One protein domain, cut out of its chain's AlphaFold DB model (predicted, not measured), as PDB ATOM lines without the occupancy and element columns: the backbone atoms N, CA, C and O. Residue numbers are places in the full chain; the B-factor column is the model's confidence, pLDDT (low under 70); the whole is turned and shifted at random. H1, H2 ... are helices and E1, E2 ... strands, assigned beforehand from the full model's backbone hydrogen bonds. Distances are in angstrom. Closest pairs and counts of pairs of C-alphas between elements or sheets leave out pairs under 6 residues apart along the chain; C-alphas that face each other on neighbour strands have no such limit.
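Overview. This is residues 56 to 136 of the 136 residues of an uncharacterized protein of Chryseobacterium sp. CH25 (UniProt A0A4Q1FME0). With little regular structure, a small head of loops round a three-strand meander, E1, E2, E3, each the antiparallel neighbour of the one before, is grazed by short helix H1; the tail, residues 112 to 136, folds back, with 118 to 127 and 131 to 136 sticking out. The printed part has 81 residues, 18 in named elements; H1 precedes the strands, class mixed. It is loose, radius of gyration of the C-alphas 16.4 A, spanning 50 by 29 by 23 A.

Along the chain. H1, residues 59 to 64, 8.6 A long, begins at C-alpha 59 (39.779, 19.374, 16.876). E1 is residues 78 to 81, 10.1 A; E2, 100 to 104, 13.3 A; E3, 109 to 111, 6.5 A, ending at C-alpha 111 (40.989, 31.178, 12.747).

Arrangement. Hairpin E1 and E2 has N 79 and O 102 within hydrogen-bond range, 2.9 A; hairpin E2 and E3, N 110 and O 103, 2.8 A. H1, with every O i to N i+4 pair within hydrogen-bond range, only grazes the sheet; the closest C-alphas of H1 and E1 are those of Arg 59 and Ile 81, 6.4 A apart.

Size, cuts and confidence. The printed part has no cut. Links H1 to E1 and E1 to E2 are long. Residues 114 to 116 and 134 to 136 have pLDDT under 70.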
ATOM      1  N   ARG A  56      45.380  18.427   7.535       98.38
ATOM      2  CA  ARG A  56      43.973  18.303   7.932       98.38
ATOM      3  C   ARG A  56      43.859  17.470   9.198       98.38
ATOM      4  O   ARG A  56      44.468  16.407   9.276       98.38
ATOM      5  N   LEU A  57      43.077  17.947  10.158       98.19
ATOM      6  CA  LEU A  57      42.804  17.238  11.404       98.19
ATOM      7  C   LEU A  57      41.499  17.713  12.038       98.19
ATOM      8  O   LEU A  57      41.080  18.849  11.861       98.19
ATOM      9  N   THR A  58      40.864  16.855  12.814       98.69
ATOM     10  CA  THR A  58      39.756  17.221  13.698       98.69
ATOM     11  C   THR A  58      40.278  17.990  14.914       98.69
ATOM     12  O   THR A  58      41.450  17.874  15.297       98.69
ATOM     13  N   ARG A  59      39.409  18.747  15.597       98.56
ATOM     14  CA  ARG A  59      39.779  19.374  16.876       98.56
ATOM     15  C   ARG A  59      40.170  18.327  17.922       98.56
ATOM     16  O   ARG A  59      41.093  18.569  18.690       98.56
ATOM     17  N   ALA A  60      39.549  17.146  17.907       98.62
ATOM     18  CA  ALA A  60      39.902  16.033  18.789       98.62
ATOM     19  C   ALA A  60      41.342  15.535  18.580       98.62
ATOM     20  O   ALA A  60      42.082  15.374  19.550       98.62
ATOM     21  N   GLU A  61      41.775  15.352  17.332       98.56
ATOM     22  CA  GLU A  61      43.158  14.963  17.014       98.56
ATOM     23  C   GLU A  61      44.163  16.047  17.425       98.56
ATOM     24  O   GLU A  61      45.255  15.740  17.906       98.56
ATOM     25  N   LEU A  62      43.794  17.324  17.290       98.19
ATOM     26  CA  LEU A  62      44.615  18.433  17.775       98.19
ATOM     27  C   LEU A  62      44.642  18.517  19.309       98.19
ATOM     28  O   LEU A  62      45.673  18.866  19.880       98.19
ATOM     29  N   SER A  63      43.544  18.195  19.994       97.94
ATOM     30  CA  SER A  63      43.490  18.074  21.458       97.94
ATOM     31  C   SER A  63      44.380  16.945  21.965       97.94
ATOM     32  O   SER A  63      45.114  17.136  22.932       97.94
ATOM     33  N   ALA A  64      44.400  15.800  21.276       97.69
ATOM     34  CA  ALA A  64      45.240  14.656  21.631       97.69
ATOM     35  C   ALA A  64      46.751  14.967  21.579       97.69
ATOM     36  O   ALA A  64      47.538  14.317  22.262       97.69
ATOM     37  N   LYS A  65      47.165  15.998  20.827       96.00
ATOM     38  CA  LYS A  65      48.547  16.518  20.821       96.00
ATOM     39  C   LYS A  65      48.918  17.293  22.099       96.00
ATOM     40  O   LYS A  65      50.084  17.640  22.278       96.00
ATOM     41  N   GLY A  66      47.959  17.570  22.985       95.62
ATOM     42  CA  GLY A  66      48.169  18.300  24.235       95.62
ATOM     43  C   GLY A  66      48.477  19.789  24.033       95.62
ATOM     44  O   GLY A  66      48.183  20.365  22.983       95.62
ATOM     45  N   ASN A  67      49.055  20.425  25.058       95.69
ATOM     46  CA  ASN A  67      49.339  21.873  25.072       95.69
ATOM     47  C   ASN A  67      50.813  22.224  24.826       95.69
ATOM     48  O   ASN A  67      51.128  23.397  24.683       95.69
ATOM     49  N   GLY A  68      51.710  21.233  24.818       94.69
ATOM     50  CA  GLY A  68      53.160  21.467  24.835       94.69
ATOM     51  C   GLY A  68      53.882  21.301  23.496       94.69
ATOM     52  O   GLY A  68      55.054  21.648  23.414       94.69
ATOM     53  N   LEU A  69      53.230  20.753  22.460       95.75
ATOM     54  CA  LEU A  69      53.898  20.459  21.179       95.75
ATOM     55  C   LEU A  69      54.004  21.667  20.241       95.75
ATOM     56  O   LEU A  69      54.943  21.741  19.452       95.75
ATOM     57  N   TYR A  70      53.048  22.594  20.309       96.38
ATOM     58  CA  TYR A  70      53.074  23.831  19.532       96.38
ATOM     59  C   TYR A  70      53.531  24.967  20.441       96.38
ATOM     60  O   TYR A  70      52.860  25.288  21.419       96.38
ATOM     61  N   GLY A  71      54.680  25.556  20.117       94.38
ATOM     62  CA  GLY A  71      55.246  26.691  20.842       94.38
ATOM     63  C   GLY A  71      55.859  27.713  19.890       94.38
ATOM     64  O   GLY A  71      55.465  27.818  18.728       94.38
ATOM     65  N   THR A  72      56.858  28.456  20.362       95.62
ATOM     66  CA  THR A  72      57.502  29.547  19.608       95.62
ATOM     67  C   THR A  72      57.957  29.139  18.205       95.62
ATOM     68  O   THR A  72      57.764  29.897  17.258       95.62
ATOM     69  N   ASN A  73      58.491  27.925  18.049       96.44
ATOM     70  CA  ASN A  73      59.028  27.430  16.777       96.44
ATOM     71  C   ASN A  73      57.947  27.037  15.757       96.44
ATOM     72  O   ASN A  73      58.265  26.790  14.599       96.44
ATOM     73  N   GLN A  74      56.681  26.955  16.172       97.50
ATOM     74  CA  GLN A  74      55.544  26.628  15.308       97.50
ATOM     75  C   GLN A  74      54.677  27.855  15.011       97.50
ATOM     76  O   GLN A  74      53.606  27.714  14.423       97.50
ATOM     77  N   LYS A  75      55.100  29.062  15.404       97.62
ATOM     78  CA  LYS A  75      54.396  30.287  15.021       97.62
ATOM     79  C   LYS A  75      54.312  30.381  13.494       97.62
ATOM     80  O   LYS A  75      55.319  30.243  12.808       97.62
ATOM     81  N   GLY A  76      53.108  30.605  12.976       96.12
ATOM     82  CA  GLY A  76      52.811  30.600  11.542       96.12
ATOM     83  C   GLY A  76      52.463  29.224  10.968       96.12
ATOM     84  O   GLY A  76      52.135  29.143   9.787       96.12
ATOM     85  N   ALA A  77      52.482  28.148  11.766       97.69
ATOM     86  CA  ALA A  77      51.997  26.845  11.318       97.69
ATOM     87  C   ALA A  77      50.527  26.950  10.902       97.69
ATOM     88  O   ALA A  77      49.712  27.436  11.681       97.69
ATOM     89  N   LEU A  78      50.200  26.477   9.699       98.06
ATOM     90  CA  LEU A  78      48.857  26.497   9.128       98.06
ATOM     91  C   LEU A  78      48.257  25.090   9.155       98.06
ATOM     92  O   LEU A  78      48.914  24.123   8.768       98.06
ATOM     93  N   ILE A  79      47.001  24.979   9.574       98.31
ATOM     94  CA  ILE A  79      46.224  23.738   9.548       98.31
ATOM     95  C   ILE A  79      44.809  23.996   9.038       98.31
ATOM     96  O   ILE A  79      44.323  25.127   9.067       98.31
ATOM     97  N   TYR A  80      44.128  22.930   8.632       98.50
ATOM     98  CA  TYR A  80      42.696  22.938   8.365       98.50
ATOM     99  C   TYR A  80      41.969  22.015   9.345       98.50
ATOM    100  O   TYR A  80      42.244  20.813   9.392       98.50
ATOM    101  N   ILE A  81      41.021  22.564  10.104       98.56
ATOM    102  CA  ILE A  81      40.164  21.798  11.006       98.56
ATOM    103  C   ILE A  81      38.982  21.230  10.235       98.56
ATOM    104  O   ILE A  81      38.214  21.991   9.651       98.56
ATOM    105  N   THR A  82      38.832  19.906  10.244       98.62
ATOM    106  CA  THR A  82      37.794  19.186   9.486       98.62
ATOM    107  C   THR A  82      36.530  18.884  10.286       98.62
ATOM    108  O   THR A  82      35.479  18.706   9.683       98.62
ATOM    109  N   ASP A  83      36.615  18.840  11.617       98.56
ATOM    110  CA  ASP A  83      35.495  18.540  12.513       98.56
ATOM    111  C   ASP A  83      35.724  19.163  13.901       98.56
ATOM    112  O   ASP A  83      36.861  19.218  14.383       98.56
ATOM    113  N   ILE A  84      34.642  19.622  14.538       98.31
ATOM    114  CA  ILE A  84      34.646  20.226  15.883       98.31
ATOM    115  C   ILE A  84      33.654  19.565  16.856       98.31
ATOM    116  O   ILE A  84      33.385  20.111  17.926       98.31
ATOM    117  N   SER A  85      33.084  18.413  16.491       98.19
ATOM    118  CA  SER A  85      32.105  17.688  17.312       98.19
ATOM    119  C   SER A  85      32.714  17.146  18.611       98.19
ATOM    120  O   SER A  85      32.013  16.998  19.611       98.19
ATOM    121  N   ALA A  86      34.030  16.912  18.616       98.06
ATOM    122  CA  ALA A  86      34.805  16.431  19.754       98.06
ATOM    123  C   ALA A  86      36.074  17.279  19.991       98.06
ATOM    124  O   ALA A  86      36.391  18.208  19.243       98.06
ATOM    125  N   GLY A  87      36.811  16.959  21.059       96.94
ATOM    126  CA  GLY A  87      37.992  17.714  21.490       96.94
ATOM    127  C   GLY A  87      37.647  18.993  22.256       96.94
ATOM    128  O   GLY A  87      36.538  19.524  22.150       96.94
ATOM    129  N   ASP A  88      38.608  19.477  23.037       95.12
ATOM    130  CA  ASP A  88      38.463  20.691  23.837       95.12
ATOM    131  C   ASP A  88      38.572  21.965  22.991       95.12
ATOM    132  O   ASP A  88      39.260  22.014  21.972       95.12
ATOM    133  N   ASN A  89      37.902  23.012  23.464       94.12
ATOM    134  CA  ASN A  89      38.043  24.378  22.972       94.12
ATOM    135  C   ASN A  89      38.717  25.248  24.043       94.12
ATOM    136  O   ASN A  89      38.178  26.270  24.464       94.12
ATOM    137  N   ALA A  90      39.847  24.781  24.577       95.62
ATOM    138  CA  ALA A  90      40.546  25.431  25.678       95.62
ATOM    139  C   ALA A  90      42.049  25.547  25.399       95.62
ATOM    140  O   ALA A  90      42.608  24.883  24.521       95.62
ATOM    141  N   GLY A  91      42.719  26.419  26.156       95.94
ATOM    142  CA  GLY A  91      44.153  26.658  26.004       95.94
ATOM    143  C   GLY A  91      44.504  27.037  24.557       95.94
ATOM    144  O   GLY A  91      43.845  27.917  23.999       95.94
ATOM    145  N   PRO A  92      45.474  26.360  23.912       96.94
ATOM    146  CA  PRO A  92      45.857  26.657  22.535       96.94
ATOM    147  C   PRO A  92      44.712  26.587  21.520       96.94
ATOM    148  O   PRO A  92      44.788  27.214  20.472       96.94
ATOM    149  N   ARG A  93      43.647  25.828  21.791       97.75
ATOM    150  CA  ARG A  93      42.536  25.624  20.852       97.75
ATOM    151  C   ARG A  93      41.369  26.577  21.074       97.75
ATOM    152  O   ARG A  93      40.393  26.432  20.364       97.75
ATOM    153  N   LEU A  94      41.465  27.541  21.997       97.06
ATOM    154  CA  LEU A  94      40.364  28.416  22.439       97.06
ATOM    155  C   LEU A  94      39.520  29.047  21.313       97.06
ATOM    156  O   LEU A  94      38.323  29.268  21.498       97.06
ATOM    157  N   ASN A  95      40.132  29.347  20.165       96.19
ATOM    158  CA  ASN A  95      39.449  29.996  19.044       96.19
ATOM    159  C   ASN A  95      38.984  29.005  17.958       96.19
ATOM    160  O   ASN A  95      38.503  29.443  16.917       96.19
ATOM    161  N   ILE A  96      39.099  27.685  18.172       97.38
ATOM    162  CA  ILE A  96      38.635  26.647  17.236       97.38
ATOM    163  C   ILE A  96      37.147  26.362  17.470       97.38
ATOM    164  O   ILE A  96      36.737  25.342  18.036       97.38
ATOM    165  N   ASP A  97      36.331  27.298  16.994       95.62
ATOM    166  CA  ASP A  97      34.869  27.303  17.103       95.62
ATOM    167  C   ASP A  97      34.144  26.786  15.848       95.62
ATOM    168  O   ASP A  97      32.917  26.733  15.806       95.62
ATOM    169  N   GLY A  98      34.892  26.390  14.816       96.44
ATOM    170  CA  GLY A  98      34.332  25.892  13.565       96.44
ATOM    171  C   GLY A  98      35.348  25.196  12.669       96.44
ATOM    172  O   GLY A  98      36.558  25.282  12.873       96.44
ATOM    173  N   ILE A  99      34.839  24.534  11.638       97.69
ATOM    174  CA  ILE A  99      35.632  23.978  10.535       97.69
ATOM    175  C   ILE A  99      36.278  25.137   9.757       97.69
ATOM    176  O   ILE A  99      35.650  26.182   9.568       97.69
ATOM    177  N   GLY A 100      37.528  24.972   9.321       97.12
ATOM    178  CA  GLY A 100      38.231  25.981   8.523       97.12
ATOM    179  C   GLY A 100      39.739  26.020   8.745       97.12
ATOM    180  O   GLY A 100      40.301  25.183   9.449       97.12
ATOM    181  N   TYR A 101      40.397  27.004   8.135       98.00
ATOM    182  CA  TYR A 101      41.837  27.216   8.286       98.00
ATOM    183  C   TYR A 101      42.181  27.958   9.580       98.00
ATOM    184  O   TYR A 101      41.502  28.914   9.956       98.00
ATOM    185  N   TYR A 102      43.273  27.539  10.219       97.94
ATOM    186  CA  TYR A 102      43.822  28.150  11.426       97.94
ATOM    187  C   TYR A 102      45.340  28.276  11.325       97.94
ATOM    188  O   TYR A 102      45.994  27.342  10.859       97.94
ATOM    189  N   TYR A 103      45.903  29.385  11.808       98.12
ATOM    190  CA  TYR A 103      47.344  29.523  12.014       98.12
ATOM    191  C   TYR A 103      47.679  29.576  13.505       98.12
ATOM    192  O   TYR A 103      46.916  30.122  14.300       98.12
ATOM    193  N   PHE A 104      48.819  29.022  13.908       98.12
ATOM    194  CA  PHE A 104      49.285  29.129  15.289       98.12
ATOM    195  C   PHE A 104      50.018  30.458  15.504       98.12
ATOM    196  O   PHE A 104      51.005  30.737  14.822       98.12
ATOM    197  N   ASP A 105      49.578  31.287  16.450       97.00
ATOM    198  CA  ASP A 105      50.190  32.604  16.713       97.00
ATOM    199  C   ASP A 105      51.364  32.565  17.715       97.00
ATOM    200  O   ASP A 105      52.019  33.582  17.978       97.00
ATOM    201  N   GLY A 106      51.669  31.373  18.235       96.75
ATOM    202  CA  GLY A 106      52.648  31.130  19.295       96.75
ATOM    203  C   GLY A 106      52.023  30.796  20.652       96.75
ATOM    204  O   GLY A 106      52.737  30.303  21.521       96.75
ATOM    205  N   ALA A 107      50.721  31.029  20.829       95.88
ATOM    206  CA  ALA A 107      49.973  30.701  22.038       95.88
ATOM    207  C   ALA A 107      48.664  29.963  21.723       95.88
ATOM    208  O   ALA A 107      48.375  28.939  22.342       95.88
ATOM    209  N   VAL A 108      47.892  30.454  20.752       97.25
ATOM    210  CA  VAL A 108      46.604  29.882  20.348       97.25
ATOM    211  C   VAL A 108      46.482  29.747  18.828       97.25
ATOM    212  O   VAL A 108      47.181  30.390  18.043       97.25
ATOM    213  N   TRP A 109      45.583  28.867  18.401       97.94
ATOM    214  CA  TRP A 109      45.187  28.687  17.012       97.94
ATOM    215  C   TRP A 109      44.193  29.768  16.622       97.94
ATOM    216  O   TRP A 109      43.050  29.745  17.063       97.94
ATOM    217  N   GLN A 110      44.620  30.702  15.784       97.06
ATOM    218  CA  GLN A 110      43.785  31.773  15.262       97.06
ATOM    219  C   GLN A 110      43.090  31.314  13.992       97.06
ATOM    220  O   GLN A 110      43.736  30.845  13.052       97.06
ATOM    221  N   LYS A 111      41.766  31.457  13.951       95.75
ATOM    222  CA  LYS A 111      40.989  31.178  12.747       95.75
ATOM    223  C   LYS A 111      41.364  32.186  11.671       95.75
ATOM    224  O   LYS A 111      41.371  33.389  11.931       95.75
ATOM    225  N   LEU A 112      41.638  31.716  10.457       93.94
ATOM    226  CA  LEU A 112      41.758  32.598   9.301       93.94
ATOM    227  C   LEU A 112      40.353  33.071   8.932       93.94
ATOM    228  O   LEU A 112      39.650  32.436   8.149       93.94
ATOM    229  N   ILE A 113      39.933  34.177   9.540       82.50
ATOM    230  CA  ILE A 113      38.712  34.885   9.173       82.50
ATOM    231  C   ILE A 113      39.106  36.208   8.537       82.50
ATOM    232  O   ILE A 113      39.901  36.963   9.094       82.50
ATOM    233  N   TYR A 114      38.495  36.527   7.403       66.00
ATOM    234  CA  TYR A 114      38.502  37.884   6.879       66.00
ATOM    235  C   TYR A 114      37.311  38.652   7.467       66.00
ATOM    236  O   TYR A 114      36.262  38.769   6.840       66.00
ATOM    237  N   ASN A 115      37.448  39.128   8.707       67.50
ATOM    238  CA  ASN A 115      36.458  40.006   9.331       67.50
ATOM    239  C   ASN A 115      36.975  41.436   9.279       67.50
ATOM    240  O   ASN A 115      37.803  41.832  10.096       67.50
ATOM    241  N   ASN A 116      36.489  42.205   8.313       68.19
ATOM    242  CA  ASN A 116      36.872  43.594   8.166       68.19
ATOM    243  C   ASN A 116      35.621  44.468   8.008       68.19
ATOM    244  O   ASN A 116      34.690  44.135   7.275       68.19
ATOM    245  N   LEU A 117      35.587  45.565   8.765       71.94
ATOM    246  CA  LEU A 117      34.525  46.570   8.705       71.94
ATOM    247  C   LEU A 117      34.782  47.586   7.579       71.94
ATOM    248  O   LEU A 117      33.831  48.210   7.108       71.94
ATOM    249  N   TYR A 118      36.036  47.723   7.123       72.25
ATOM    250  CA  TYR A 118      36.463  48.670   6.093       72.25
ATOM    251  C   TYR A 118      37.530  48.048   5.181       72.25
ATOM    252  O   TYR A 118      38.691  47.906   5.554       72.25
ATOM    253  N   ASN A 119      37.143  47.686   3.957       70.19
ATOM    254  CA  ASN A 119      38.041  47.023   2.997       70.19
ATOM    255  C   ASN A 119      38.760  47.999   2.052       70.19
ATOM    256  O   ASN A 119      39.570  47.563   1.240       70.19
ATOM    257  N   ALA A 120      38.439  49.291   2.123       72.50
ATOM    258  CA  ALA A 120      39.024  50.330   1.289       72.50
ATOM    259  C   ALA A 120      38.897  51.702   1.958       72.50
ATOM    260  O   ALA A 120      37.918  51.959   2.667       72.50
ATOM    261  N   ASP A 121      39.851  52.583   1.666       75.06
ATOM    262  CA  ASP A 121      39.740  54.005   1.973       75.06
ATOM    263  C   ASP A 121      38.639  54.635   1.106       75.06
ATOM    264  O   ASP A 121      38.521  54.357  -0.089       75.06
ATOM    265  N   GLY A 122      37.806  55.484   1.705       77.56
ATOM    266  CA  GLY A 122      36.714  56.152   1.004       77.56
ATOM    267  C   GLY A 122      35.744  56.856   1.947       77.56
ATOM    268  O   GLY A 122      35.842  56.760   3.170       77.56
ATOM    269  N   THR A 123      34.787  57.580   1.372       79.75
ATOM    270  CA  THR A 123      33.721  58.237   2.135       79.75
ATOM    271  C   THR A 123      32.535  57.292   2.274       79.75
ATOM    272  O   THR A 123      32.030  56.757   1.287       79.75
ATOM    273  N   LEU A 124      32.053  57.100   3.500       80.44
ATOM    274  CA  LEU A 124      30.794  56.399   3.724       80.44
ATOM    275  C   LEU A 124      29.650  57.247   3.159       80.44
ATOM    276  O   LEU A 124      29.426  58.368   3.604       80.44
ATOM    277  N   THR A 125      28.916  56.713   2.185       83.88
ATOM    278  CA  THR A 125      27.767  57.399   1.566       83.88
ATOM    279  C   THR A 125      26.499  57.341   2.425       83.88
ATOM    280  O   THR A 125      25.486  57.936   2.070       83.88
ATOM    281  N   SER A 126      26.540  56.617   3.547       83.25
ATOM    282  CA  SER A 126      25.455  56.509   4.523       83.25
ATOM    283  C   SER A 126      25.985  56.075   5.895       83.25
ATOM    284  O   SER A 126      27.056  55.466   5.995       83.25
ATOM    285  N   THR A 127      25.223  56.368   6.951       85.00
ATOM    286  CA  THR A 127      25.528  55.984   8.336       85.00
ATOM    287  C   THR A 127      25.592  54.463   8.480       85.00
ATOM    288  O   THR A 127      24.712  53.735   8.017       85.00
ATOM    289  N   ARG A 128      26.622  53.969   9.171       82.25
ATOM    290  CA  ARG A 128      26.736  52.562   9.574       82.25
ATOM    291  C   ARG A 128      26.329  52.417  11.038       82.25
ATOM    292  O   ARG A 128      26.854  53.127  11.889       82.25
ATOM    293  N   THR A 129      25.453  51.462  11.330       81.44
ATOM    294  CA  THR A 129      25.165  51.038  12.707       81.44
ATOM    295  C   THR A 129      25.997  49.802  13.018       81.44
ATOM    296  O   THR A 129      25.829  48.771  12.370       81.44
ATOM    297  N   VAL A 130      26.900  49.902  13.996       82.00
ATOM    298  CA  VAL A 130      27.687  48.762  14.487       82.00
ATOM    299  C   VAL A 130      27.046  48.246  15.768       82.00
ATOM    300  O   VAL A 130      27.067  48.925  16.794       82.00
ATOM    301  N   THR A 131      26.497  47.036  15.716       80.81
ATOM    302  CA  THR A 131      25.980  46.351  16.901       80.81
ATOM    303  C   THR A 131      27.095  45.520  17.516       80.81
ATOM    304  O   THR A 131      27.572  44.567  16.904       80.81
ATOM    305  N   GLN A 132      27.510  45.874  18.729       80.81
ATOM    306  CA  GLN A 132      28.469  45.092  19.503       80.81
ATOM    307  C   GLN A 132      27.710  44.292  20.556       80.81
ATOM    308  O   GLN A 132      26.934  44.855  21.328       80.81
ATOM    309  N   MET A 133      27.923  42.980  20.588       70.81
ATOM    310  CA  MET A 133      27.458  42.166  21.702       70.81
ATOM    311  C   MET A 133      28.485  42.256  22.828       70.81
ATOM    312  O   MET A 133      29.663  41.966  22.619       70.81
ATOM    313  N   VAL A 134      28.046  42.653  24.022       64.25
ATOM    314  CA  VAL A 134      28.862  42.519  25.233       64.25
ATOM    315  C   VAL A 134      28.956  41.029  25.543       64.25
ATOM    316  O   VAL A 134      27.938  40.376  25.769       64.25
ATOM    317  N   LYS A 135      30.173  40.482  25.519       55.03
ATOM    318  CA  LYS A 135      30.434  39.123  25.995       55.03
ATOM    319  C   LYS A 135      30.414  39.185  27.528       55.03
ATOM    320  O   LYS A 135      31.362  39.702  28.113       55.03
ATOM    321  N   ILE A 136      29.287  38.794  28.128       53.06
ATOM    322  CA  ILE A 136      29.134  38.614  29.583       53.06
ATOM    323  C   ILE A 136      29.867  37.338  29.993       53.06
ATOM    324  O   ILE A 136      29.743  36.340  29.242       53.06
TER     325      ILE A 136